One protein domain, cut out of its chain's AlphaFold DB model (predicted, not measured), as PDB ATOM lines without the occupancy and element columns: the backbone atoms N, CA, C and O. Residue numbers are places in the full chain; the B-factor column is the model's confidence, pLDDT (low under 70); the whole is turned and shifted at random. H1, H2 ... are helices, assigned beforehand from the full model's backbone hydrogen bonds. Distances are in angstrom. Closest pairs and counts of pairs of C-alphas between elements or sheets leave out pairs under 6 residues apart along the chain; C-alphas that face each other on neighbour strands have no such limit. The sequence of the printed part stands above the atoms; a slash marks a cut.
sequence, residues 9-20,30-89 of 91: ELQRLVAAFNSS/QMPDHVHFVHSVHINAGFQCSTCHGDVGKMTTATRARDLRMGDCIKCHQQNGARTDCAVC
ATOM      1  N   GLU A   9      97.980  80.300 130.073       90.12
ATOM      2  CA  GLU A   9      98.547  80.267 131.433       90.12
ATOM      3  C   GLU A   9      97.992  81.384 132.330       90.12
ATOM      4  O   GLU A   9      97.735  81.172 133.514       90.12
ATOM      5  N   LEU A  10      97.712  82.562 131.762       92.50
ATOM      6  CA  LEU A  10      97.084  83.652 132.509       92.50
ATOM      7  C   LEU A  10      95.612  83.347 132.820       92.50
ATOM      8  O   LEU A  10      95.135  83.673 133.904       92.50
ATOM      9  N   GLN A  11      94.896  82.696 131.898       93.44
ATOM     10  CA  GLN A  11      93.532  82.217 132.135       93.44
ATOM     11  C   GLN A  11      93.494  81.197 133.279       93.44
ATOM     12  O   GLN A  11      92.635  81.309 134.151       93.44
ATOM     13  N   ARG A  12      94.453  80.258 133.322       91.69
ATOM     14  CA  ARG A  12      94.595  79.301 134.431       91.69
ATOM     15  C   ARG A  12      94.853  79.998 135.763       91.69
ATOM     16  O   ARG A  12      94.190  79.673 136.742       91.69
ATOM     17  N   LEU A  13      95.758  80.979 135.796       93.44
ATOM     18  CA  LEU A  13      96.063  81.739 137.011       93.44
ATOM     19  C   LEU A  13      94.835  82.499 137.539       93.44
ATOM     20  O   LEU A  13      94.556  82.473 138.733       93.44
ATOM     21  N   VAL A  14      94.085  83.155 136.650       93.38
ATOM     22  CA  VAL A  14      92.863  83.888 137.022       93.38
ATOM     23  C   VAL A  14      91.768  82.936 137.501       93.38
ATOM     24  O   VAL A  14      91.090  83.237 138.480       93.38
ATOM     25  N   ALA A  15      91.604  81.781 136.851       93.00
ATOM     26  CA  ALA A  15      90.655  80.763 137.290       93.00
ATOM     27  C   ALA A  15      90.994  80.245 138.697       93.00
ATOM     28  O   ALA A  15      90.112  80.234 139.550       93.00
ATOM     29  N   ALA A  16      92.266  79.910 138.948       94.75
ATOM     30  CA  ALA A  16      92.768  79.471 140.251       94.75
ATOM     31  C   ALA A  16      92.527  80.521 141.352       94.75
ATOM     32  O   ALA A  16      92.045  80.197 142.438       94.75
ATOM     33  N   PHE A  17      92.778  81.800 141.047       94.56
ATOM     34  CA  PHE A  17      92.484  82.907 141.959       94.56
ATOM     35  C   PHE A  17      90.985  82.997 142.289       94.56
ATOM     36  O   PHE A  17      90.613  83.034 143.459       94.56
ATOM     37  N   ASN A  18      90.116  82.979 141.274       95.31
ATOM     38  CA  ASN A  18      88.667  83.087 141.463       95.31
ATOM     39  C   ASN A  18      88.069  81.887 142.212       95.31
ATOM     40  O   ASN A  18      87.117  82.053 142.970       95.31
ATOM     41  N   SER A  19      88.610  80.685 142.007       96.00
ATOM     42  CA  SER A  19      88.161  79.470 142.693       96.00
ATOM     43  C   SER A  19      88.798  79.280 144.070       96.00
ATOM     44  O   SER A  19      88.502  78.290 144.735       96.00
ATOM     45  N   SER A  20      89.681  80.192 144.505       95.69
ATOM     46  CA  SER A  20      90.492  80.040 145.724       95.69
ATOM     47  C   SER A  20      91.245  78.701 145.778       95.69
ATOM     48  O   SER A  20      91.491  78.151 146.849       95.69
ATOM     49  N   GLN A  30     114.136  69.993 143.470       91.31
ATOM     50  CA  GLN A  30     113.684  69.393 144.713       91.31
ATOM     51  C   GLN A  30     114.828  68.535 145.235       91.31
ATOM     52  O   GLN A  30     115.280  67.617 144.549       91.31
ATOM     53  N   MET A  31     115.336  68.896 146.409       92.81
ATOM     54  CA  MET A  31     116.304  68.070 147.117       92.81
ATOM     55  C   MET A  31     115.569  66.945 147.849       92.81
ATOM     56  O   MET A  31     114.392  67.111 148.170       92.81
ATOM     57  N   PRO A  32     116.228  65.800 148.089       94.06
ATOM     58  CA  PRO A  32     115.665  64.760 148.941       94.06
ATOM     59  C   PRO A  32     115.334  65.299 150.337       94.06
ATOM     60  O   PRO A  32     116.070  66.132 150.855       94.06
ATOM     61  N   ASP A  33     114.296  64.763 150.975       94.25
ATOM     62  CA  ASP A  33     113.796  65.276 152.262       94.25
ATOM     63  C   ASP A  33     114.813  65.187 153.413       94.25
ATOM     64  O   ASP A  33     114.722  65.929 154.381       94.25
ATOM     65  N   HIS A  34     115.807  64.303 153.299       94.06
ATOM     66  CA  HIS A  34     116.909  64.172 154.257       94.06
ATOM     67  C   HIS A  34     118.054  65.173 154.003       94.06
ATOM     68  O   HIS A  34     119.126  65.031 154.589       94.06
ATOM     69  N   VAL A  35     117.881  66.126 153.080       96.75
ATOM     70  CA  VAL A  35     118.848  67.180 152.747       96.75
ATOM     71  C   VAL A  35     118.243  68.547 153.047       96.75
ATOM     72  O   VAL A  35     117.278  68.978 152.418       96.75
ATOM     73  N   HIS A  36     118.896  69.286 153.933       95.25
ATOM     74  CA  HIS A  36     118.511  70.630 154.330       95.25
ATOM     75  C   HIS A  36     119.374  71.656 153.598       95.25
ATOM     76  O   HIS A  36     120.520  71.922 153.963       95.25
ATOM     77  N   PHE A  37     118.813  72.254 152.545       95.38
ATOM     78  CA  PHE A  37     119.460  73.333 151.804       95.38
ATOM     79  C   PHE A  37     118.990  74.708 152.297       95.38
ATOM     80  O   PHE A  37     117.802  75.028 152.250       95.38
ATOM     81  N   VAL A  38     119.933  75.556 152.718       95.62
ATOM     82  CA  VAL A  38     119.650  76.905 153.231       95.62
ATOM     83  C   VAL A  38     120.151  77.954 152.236       95.62
ATOM     84  O   VAL A  38     121.352  78.103 152.039       95.62
ATOM     85  N   HIS A  39     119.259  78.726 151.612       96.81
ATOM     86  CA  HIS A  39     119.660  79.737 150.618       96.81
ATOM     87  C   HIS A  39     120.523  80.857 151.216       96.81
ATOM     88  O   HIS A  39     121.518  81.263 150.619       96.81
ATOM     89  N   SER A  40     120.159  81.347 152.405       97.69
ATOM     90  CA  SER A  40     120.772  82.536 153.004       97.69
ATOM     91  C   SER A  40     122.271  82.380 153.248       97.69
ATOM     92  O   SER A  40     123.014  83.319 152.993       97.69
ATOM     93  N   VAL A  41     122.746  81.201 153.666       96.38
ATOM     94  CA  VAL A  41     124.184  80.984 153.911       96.38
ATOM     95  C   VAL A  41     125.008  81.093 152.625       96.38
ATOM     96  O   VAL A  41     126.100  81.651 152.646       96.38
ATOM     97  N   HIS A  42     124.462  80.633 151.496       96.94
ATOM     98  CA  HIS A  42     125.136  80.685 150.199       96.94
ATOM     99  C   HIS A  42     125.116  82.100 149.613       96.94
ATOM    100  O   HIS A  42     126.127  82.573 149.100       96.94
ATOM    101  N   ILE A  43     123.986  82.801 149.741       97.88
ATOM    102  CA  ILE A  43     123.856  84.197 149.303       97.88
ATOM    103  C   ILE A  43     124.793  85.098 150.118       97.88
ATOM    104  O   ILE A  43     125.516  85.909 149.548       97.88
ATOM    105  N   ASN A  44     124.845  84.914 151.441       97.56
ATOM    106  CA  ASN A  44     125.716  85.693 152.325       97.56
ATOM    107  C   ASN A  44     127.207  85.411 152.091       97.56
ATOM    108  O   ASN A  44     128.035  86.279 152.347       97.56
ATOM    109  N   ALA A  45     127.553  84.229 151.573       97.00
ATOM    110  CA  ALA A  45     128.905  83.905 151.118       97.00
ATOM    111  C   ALA A  45     129.260  84.534 149.751       97.00
ATOM    112  O   ALA A  45     130.378  84.365 149.276       97.00
ATOM    113  N   GLY A  46     128.332  85.265 149.117       97.31
ATOM    114  CA  GLY A  46     128.564  86.006 147.875       97.31
ATOM    115  C   GLY A  46     128.248  85.238 146.589       97.31
ATOM    116  O   GLY A  46     128.551  85.729 145.500       97.31
ATOM    117  N   PHE A  47     127.637  84.051 146.672       97.56
ATOM    118  CA  PHE A  47     127.262  83.297 145.476       97.56
ATOM    119  C   PHE A  47     126.039  83.903 144.789       97.56
ATOM    120  O   PHE A  47     125.008  84.168 145.408       97.56
ATOM    121  N   GLN A  48     126.139  84.073 143.471       96.69
ATOM    122  CA  GLN A  48     125.029  84.532 142.646       96.69
ATOM    123  C   GLN A  48     124.047  83.389 142.365       96.69
ATOM    124  O   GLN A  48     124.440  82.229 142.235       96.69
ATOM    125  N   CYS A  49     122.768  83.721 142.167       95.62
ATOM    126  CA  CYS A  49     121.722  82.745 141.835       95.62
ATOM    127  C   CYS A  49     122.097  81.894 140.610       95.62
ATOM    128  O   CYS A  49     121.825  80.693 140.559       95.62
ATOM    129  N   SER A  50     122.765  82.519 139.635       95.81
ATOM    130  CA  SER A  50     123.181  81.893 138.382       95.81
ATOM    131  C   SER A  50     124.258  80.824 138.543       95.81
ATOM    132  O   SER A  50     124.354  79.938 137.696       95.81
ATOM    133  N   THR A  51     125.008  80.826 139.648       95.69
ATOM    134  CA  THR A  51     125.987  79.775 139.960       95.69
ATOM    135  C   THR A  51     125.324  78.397 140.106       95.69
ATOM    136  O   THR A  51     125.914  77.375 139.735       95.69
ATOM    137  N   CYS A  52     124.085  78.367 140.610       95.44
ATOM    138  CA  CYS A  52     123.327  77.136 140.852       95.44
ATOM    139  C   CYS A  52     122.177  76.941 139.854       95.44
ATOM    140  O   CYS A  52     121.979  75.828 139.370       95.44
ATOM    141  N   HIS A  53     121.449  78.011 139.520       96.12
ATOM    142  CA  HIS A  53     120.244  77.956 138.685       96.12
ATOM    143  C   HIS A  53     120.475  78.348 137.218       96.12
ATOM    144  O   HIS A  53     119.541  78.282 136.425       96.12
ATOM    145  N   GLY A  54     121.697  78.731 136.830       95.19
ATOM    146  CA  GLY A  54     121.981  79.248 135.490       95.19
ATOM    147  C   GLY A  54     121.377  80.636 135.242       95.19
ATOM    148  O   GLY A  54     120.921  81.317 136.159       95.19
ATOM    149  N   ASP A  55     121.387  81.089 133.989       95.94
ATOM    150  CA  ASP A  55     120.851  82.403 133.614       95.94
ATOM    151  C   ASP A  55     119.316  82.375 133.525       95.94
ATOM    152  O   ASP A  55     118.731  82.327 132.442       95.94
ATOM    153  N   VAL A  56     118.659  82.380 134.690       94.62
ATOM    154  CA  VAL A  56     117.191  82.355 134.812       94.62
ATOM    155  C   VAL A  56     116.541  83.541 134.091       94.62
ATOM    156  O   VAL A  56     115.451  83.397 133.550       94.62
ATOM    157  N   GLY A  57     117.219  84.691 134.002       94.62
ATOM    158  CA  GLY A  57     116.713  85.866 133.285       94.62
ATOM    159  C   GLY A  57     116.542  85.642 131.778       94.62
ATOM    160  O   GLY A  57     115.736  86.322 131.147       94.62
ATOM    161  N   LYS A  58     117.258  84.665 131.205       95.56
ATOM    162  CA  LYS A  58     117.126  84.244 129.801       95.56
ATOM    163  C   LYS A  58     116.277  82.984 129.615       95.56
ATOM    164  O   LYS A  58     116.127  82.516 128.486       95.56
ATOM    165  N   MET A  59     115.726  82.415 130.688       95.56
ATOM    166  CA  MET A  59     114.877  81.230 130.607       95.56
ATOM    167  C   MET A  59     113.426  81.621 130.315       95.56
ATOM    168  O   MET A  59     112.768  82.237 131.147       95.56
ATOM    169  N   THR A  60     112.890  81.193 129.169       93.81
ATOM    170  CA  THR A  60     111.446  81.314 128.875       93.81
ATOM    171  C   THR A  60     110.603  80.477 129.840       93.81
ATOM    172  O   THR A  60     109.539  80.902 130.278       93.81
ATOM    173  N   THR A  61     111.106  79.292 130.189       92.38
ATOM    174  CA  THR A  61     110.536  78.390 131.192       92.38
ATOM    175  C   THR A  61     111.671  77.938 132.093       92.38
ATOM    176  O   THR A  61     112.742  77.600 131.589       92.38
ATOM    177  N   ALA A  62     111.455  77.921 133.408       93.69
ATOM    178  CA  ALA A  62     112.472  77.472 134.350       93.69
ATOM    179  C   ALA A  62     112.880  76.019 134.059       93.69
ATOM    180  O   ALA A  62     112.035  75.126 133.971       93.69
ATOM    181  N   THR A  63     114.182  75.786 133.923       94.12
ATOM    182  CA  THR A  63     114.758  74.462 133.683       94.12
ATOM    183  C   THR A  63     115.872  74.173 134.676       94.12
ATOM    184  O   THR A  63     116.400  75.059 135.354       94.12
ATOM    185  N   ARG A  64     116.222  72.894 134.793       94.00
ATOM    186  CA  ARG A  64     117.331  72.454 135.628       94.00
ATOM    187  C   ARG A  64     118.645  72.689 134.880       94.00
ATOM    188  O   ARG A  64     119.067  71.843 134.100       94.00
ATOM    189  N   ALA A  65     119.280  73.838 135.107       93.50
ATOM    190  CA  ALA A  65     120.568  74.180 134.489       93.50
ATOM    191  C   ALA A  65     121.740  73.335 135.021       93.50
ATOM    192  O   ALA A  65     122.746  73.155 134.340       93.50
ATOM    193  N   ARG A  66     121.614  72.834 136.253       90.56
ATOM    194  CA  ARG A  66     122.582  71.957 136.927       90.56
ATOM    195  C   ARG A  66     121.849  70.887 137.714       90.56
ATOM    196  O   ARG A  66     120.791  71.174 138.259       90.56
ATOM    197  N   ASP A  67     122.438  69.706 137.834       89.44
ATOM    198  CA  ASP A  67     121.833  68.586 138.561       89.44
ATOM    199  C   ASP A  67     121.726  68.828 140.077       89.44
ATOM    200  O   ASP A  67     120.743  68.400 140.679       89.44
ATOM    201  N   LEU A  68     122.700  69.536 140.669       93.19
ATOM    202  CA  LEU A  68     122.805  69.799 142.114       93.19
ATOM    203  C   LEU A  68     122.740  68.510 142.946       93.19
ATOM    204  O   LEU A  68     121.993  68.400 143.916       93.19
ATOM    205  N   ARG A  69     123.537  67.515 142.551       94.31
ATOM    206  CA  ARG A  69     123.715  66.287 143.336       94.31
ATOM    207  C   ARG A  69     124.724  66.531 144.452       94.31
ATOM    208  O   ARG A  69     125.537  67.447 144.371       94.31
ATOM    209  N   MET A  70     124.756  65.638 145.442       95.69
ATOM    210  CA  MET A  70     125.719  65.685 146.552       95.69
ATOM    211  C   MET A  70     127.163  65.956 146.093       95.69
ATOM    212  O   MET A  70     127.856  66.775 146.689       95.69
ATOM    213  N   GLY A  71     127.604  65.321 145.000       95.31
ATOM    214  CA  GLY A  71     128.938  65.542 144.434       95.31
ATOM    215  C   GLY A  71     129.184  66.980 143.959       95.31
ATOM    216  O   GLY A  71     130.283  67.496 144.148       95.31
ATOM    217  N   ASP A  72     128.172  67.654 143.403       95.12
ATOM    218  CA  ASP A  72     128.265  69.069 143.022       95.12
ATOM    219  C   ASP A  72     128.425  69.960 144.259       95.12
ATOM    220  O   ASP A  72     129.254  70.872 144.260       95.12
ATOM    221  N   CYS A  73     127.658  69.669 145.315       95.25
ATOM    222  CA  CYS A  73     127.698  70.395 146.584       95.25
ATOM    223  C   CYS A  73     129.073  70.257 147.249       95.25
ATOM    224  O   CYS A  73     129.730  71.260 147.520       95.25
ATOM    225  N   ILE A  74     129.542  69.017 147.443       97.25
ATOM    226  CA  ILE A  74     130.828  68.722 148.094       97.25
ATOM    227  C   ILE A  74     131.976  69.344 147.305       97.25
ATOM    228  O   ILE A  74     132.824  70.011 147.892       97.25
ATOM    229  N   LYS A  75     131.985  69.187 145.976       97.31
ATOM    230  CA  LYS A  75     133.028  69.773 145.130       97.31
ATOM    231  C   LYS A  75     133.071  71.293 145.272       97.31
ATOM    232  O   LYS A  75     134.148  71.857 145.440       97.31
ATOM    233  N   CYS A  76     131.914  71.955 145.230       96.94
ATOM    234  CA  CYS A  76     131.835  73.402 145.410       96.94
ATOM    235  C   CYS A  76     132.326  73.819 146.807       96.94
ATOM    236  O   CYS A  76     133.110  74.757 146.930       96.94
ATOM    237  N   HIS A  77     131.931  73.091 147.854       97.50
ATOM    238  CA  HIS A  77     132.363  73.371 149.222       97.50
ATOM    239  C   HIS A  77     133.884  73.235 149.374       97.50
ATOM    240  O   HIS A  77     134.519  74.149 149.890       97.50
ATOM    241  N   GLN A  78     134.483  72.165 148.842       98.12
ATOM    242  CA  GLN A  78     135.937  71.952 148.848       98.12
ATOM    243  C   GLN A  78     136.689  73.089 148.149       98.12
ATOM    244  O   GLN A  78     137.684  73.586 148.669       98.12
ATOM    245  N   GLN A  79     136.195  73.533 146.990       97.56
ATOM    246  CA  GLN A  79     136.807  74.616 146.213       97.56
ATOM    247  C   GLN A  79     136.785  75.971 146.931       97.56
ATOM    248  O   GLN A  79     137.600  76.832 146.614       97.56
ATOM    249  N   ASN A  80     135.873  76.156 147.886       97.19
ATOM    250  CA  ASN A  80     135.673  77.417 148.596       97.19
ATOM    251  C   ASN A  80     135.992  77.315 150.098       97.19
ATOM    252  O   ASN A  80     135.663  78.223 150.855       97.19
ATOM    253  N   GLY A  81     136.609  76.214 150.546       96.69
ATOM    254  CA  GLY A  81     136.963  76.009 151.954       96.69
ATOM    255  C   GLY A  81     135.760  75.923 152.903       96.69
ATOM    256  O   GLY A  81     135.893  76.203 154.093       96.69
ATOM    257  N   ALA A  82     134.580  75.560 152.395       96.81
ATOM    258  CA  ALA A  82     133.388  75.348 153.209       96.81
ATOM    259  C   ALA A  82     133.361  73.930 153.802       96.81
ATOM    260  O   ALA A  82     133.979  73.001 153.283       96.81
ATOM    261  N   ARG A  83     132.606  73.755 154.893       96.38
ATOM    262  CA  ARG A  83     132.482  72.460 155.579       96.38
ATOM    263  C   ARG A  83     131.846  71.408 154.671       96.38
ATOM    264  O   ARG A  83     130.860  71.688 153.988       96.38
ATOM    265  N   THR A  84     132.373  70.190 154.722       96.94
ATOM    266  CA  THR A  84     131.898  69.038 153.934       96.94
ATOM    267  C   THR A  84     131.417  67.882 154.804       96.94
ATOM    268  O   THR A  84     131.163  66.796 154.287       96.94
ATOM    269  N   ASP A  85     131.320  68.085 156.118       96.25
ATOM    270  CA  ASP A  85     130.822  67.073 157.044       96.25
ATOM    271  C   ASP A  85     129.360  66.727 156.736       96.25
ATOM    272  O   ASP A  85     128.564  67.599 156.380       96.25
ATOM    273  N   CYS A  86     128.973  65.463 156.924       95.62
ATOM    274  CA  CYS A  86     127.632  64.970 156.581       95.62
ATOM    275  C   CYS A  86     126.513  65.795 157.244       95.62
ATOM    276  O   CYS A  86     125.518  66.144 156.610       95.62
ATOM    277  N   ALA A  87     126.718  66.166 158.511       95.69
ATOM    278  CA  ALA A  87     125.764  66.922 159.321       95.69
ATOM    279  C   ALA A  87     125.589  68.386 158.877       95.69
ATOM    280  O   ALA A  87     124.736  69.088 159.407       95.69
ATOM    281  N   VAL A  88     126.372  68.876 157.911       94.81
ATOM    282  CA  VAL A  88     126.145  70.202 157.315       94.81
ATOM    283  C   VAL A  88     124.865  70.215 156.477       94.81
ATOM    284  O   VAL A  88     124.214  71.253 156.391       94.81
ATOM    285  N   CYS A  89     124.504  69.074 155.884       95.38
ATOM    286  CA  CYS A  89     123.357  68.943 154.985       95.38
ATOM    287  C   CYS A  89     122.276  67.994 155.517       95.38
ATOM    288  O   CYS A  89     121.132  68.103 155.094       95.38
TER     289      CYS A  89
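This is residues 9 to 20 and 30 to 89 of the 91 residues of the protein "Putative multi-heme cytochrome c (Fragment, part 2)" of Nitrolancea hollandica Lb (UniProt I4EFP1). A free-standing helix, H1, lies well to one side of a body made largely of loops, in which three helices, H2, H3 and H4, are joined by winding chain and no two clearly touch. In that body the long link of residues 54 to 69, between H3 and H4, loops out on the side towards H1. The printed part has 72 residues with four named helices, H1, H2, H3 and H4 in chain order, and no named strand; the class is all helix, though under half of the residues, 31 of the 72, are in named elements. The whole is only just loose, close to extended, with a radius of gyration of the C-alphas of 16.6 A, and its outline is elongated, spanning 49 by 28 by 22 A.

H1, residues 9 to 18, touches no helix, and residues 9 to 20 stand free, with no C-alpha 8 or more residues away along the chain within 10 A. H4, residues 70 to 79, is as long in residues as H1, and the two are apart. H3, residues 49 to 53, is apart from H4 and also from H1. H2, residues 39 to 44, is apart from H1 and from H4. H2 and H3 are close but not clearly touching, with 1 pair of C-alphas within 8 A: their closest C-alphas, those of Ile 43 and Cys 49, are 7.9 A apart, and their centres are 11.9 A apart. In H1, H2, H3 and H4 every backbone O i to N i+4 pair is within hydrogen-bond range.

H1 runs from Glu 9, with its C-alpha at (98.547, 80.267, 131.433), to Asn 18, a length of 14.4 A from first to last C-alpha. H4 runs from Met 70 to Gln 79, whose C-alpha is at (136.807, 74.616, 146.213), and measures 14.2 A. H2 runs from His 39, with its C-alpha at (119.660, 79.737, 150.618), to Asn 44, over 8.7 A. H3 runs from Cys 49 to His 53, over 5.9 A.

The two C-alphas farthest apart in the domain, those of Asn 18 and Gly 81, are 49.9 A apart. Without residues 9 to 20 the body has 60 residues, spans 37 by 25 by 19 A and has a radius of gyration of 12.3 A. Residues 21 to 29 are not printed, and C-alphas 20 and 30 are 25.5 A apart across this cut, which falls in the link from H1 to H2. Of the links that are printed whole, H2 to H3 is tight, with 4 residues, and H3 to H4 is long, with 16 residues. The mean pLDDT of the printed part is 95.2, and no printed residue is under 70.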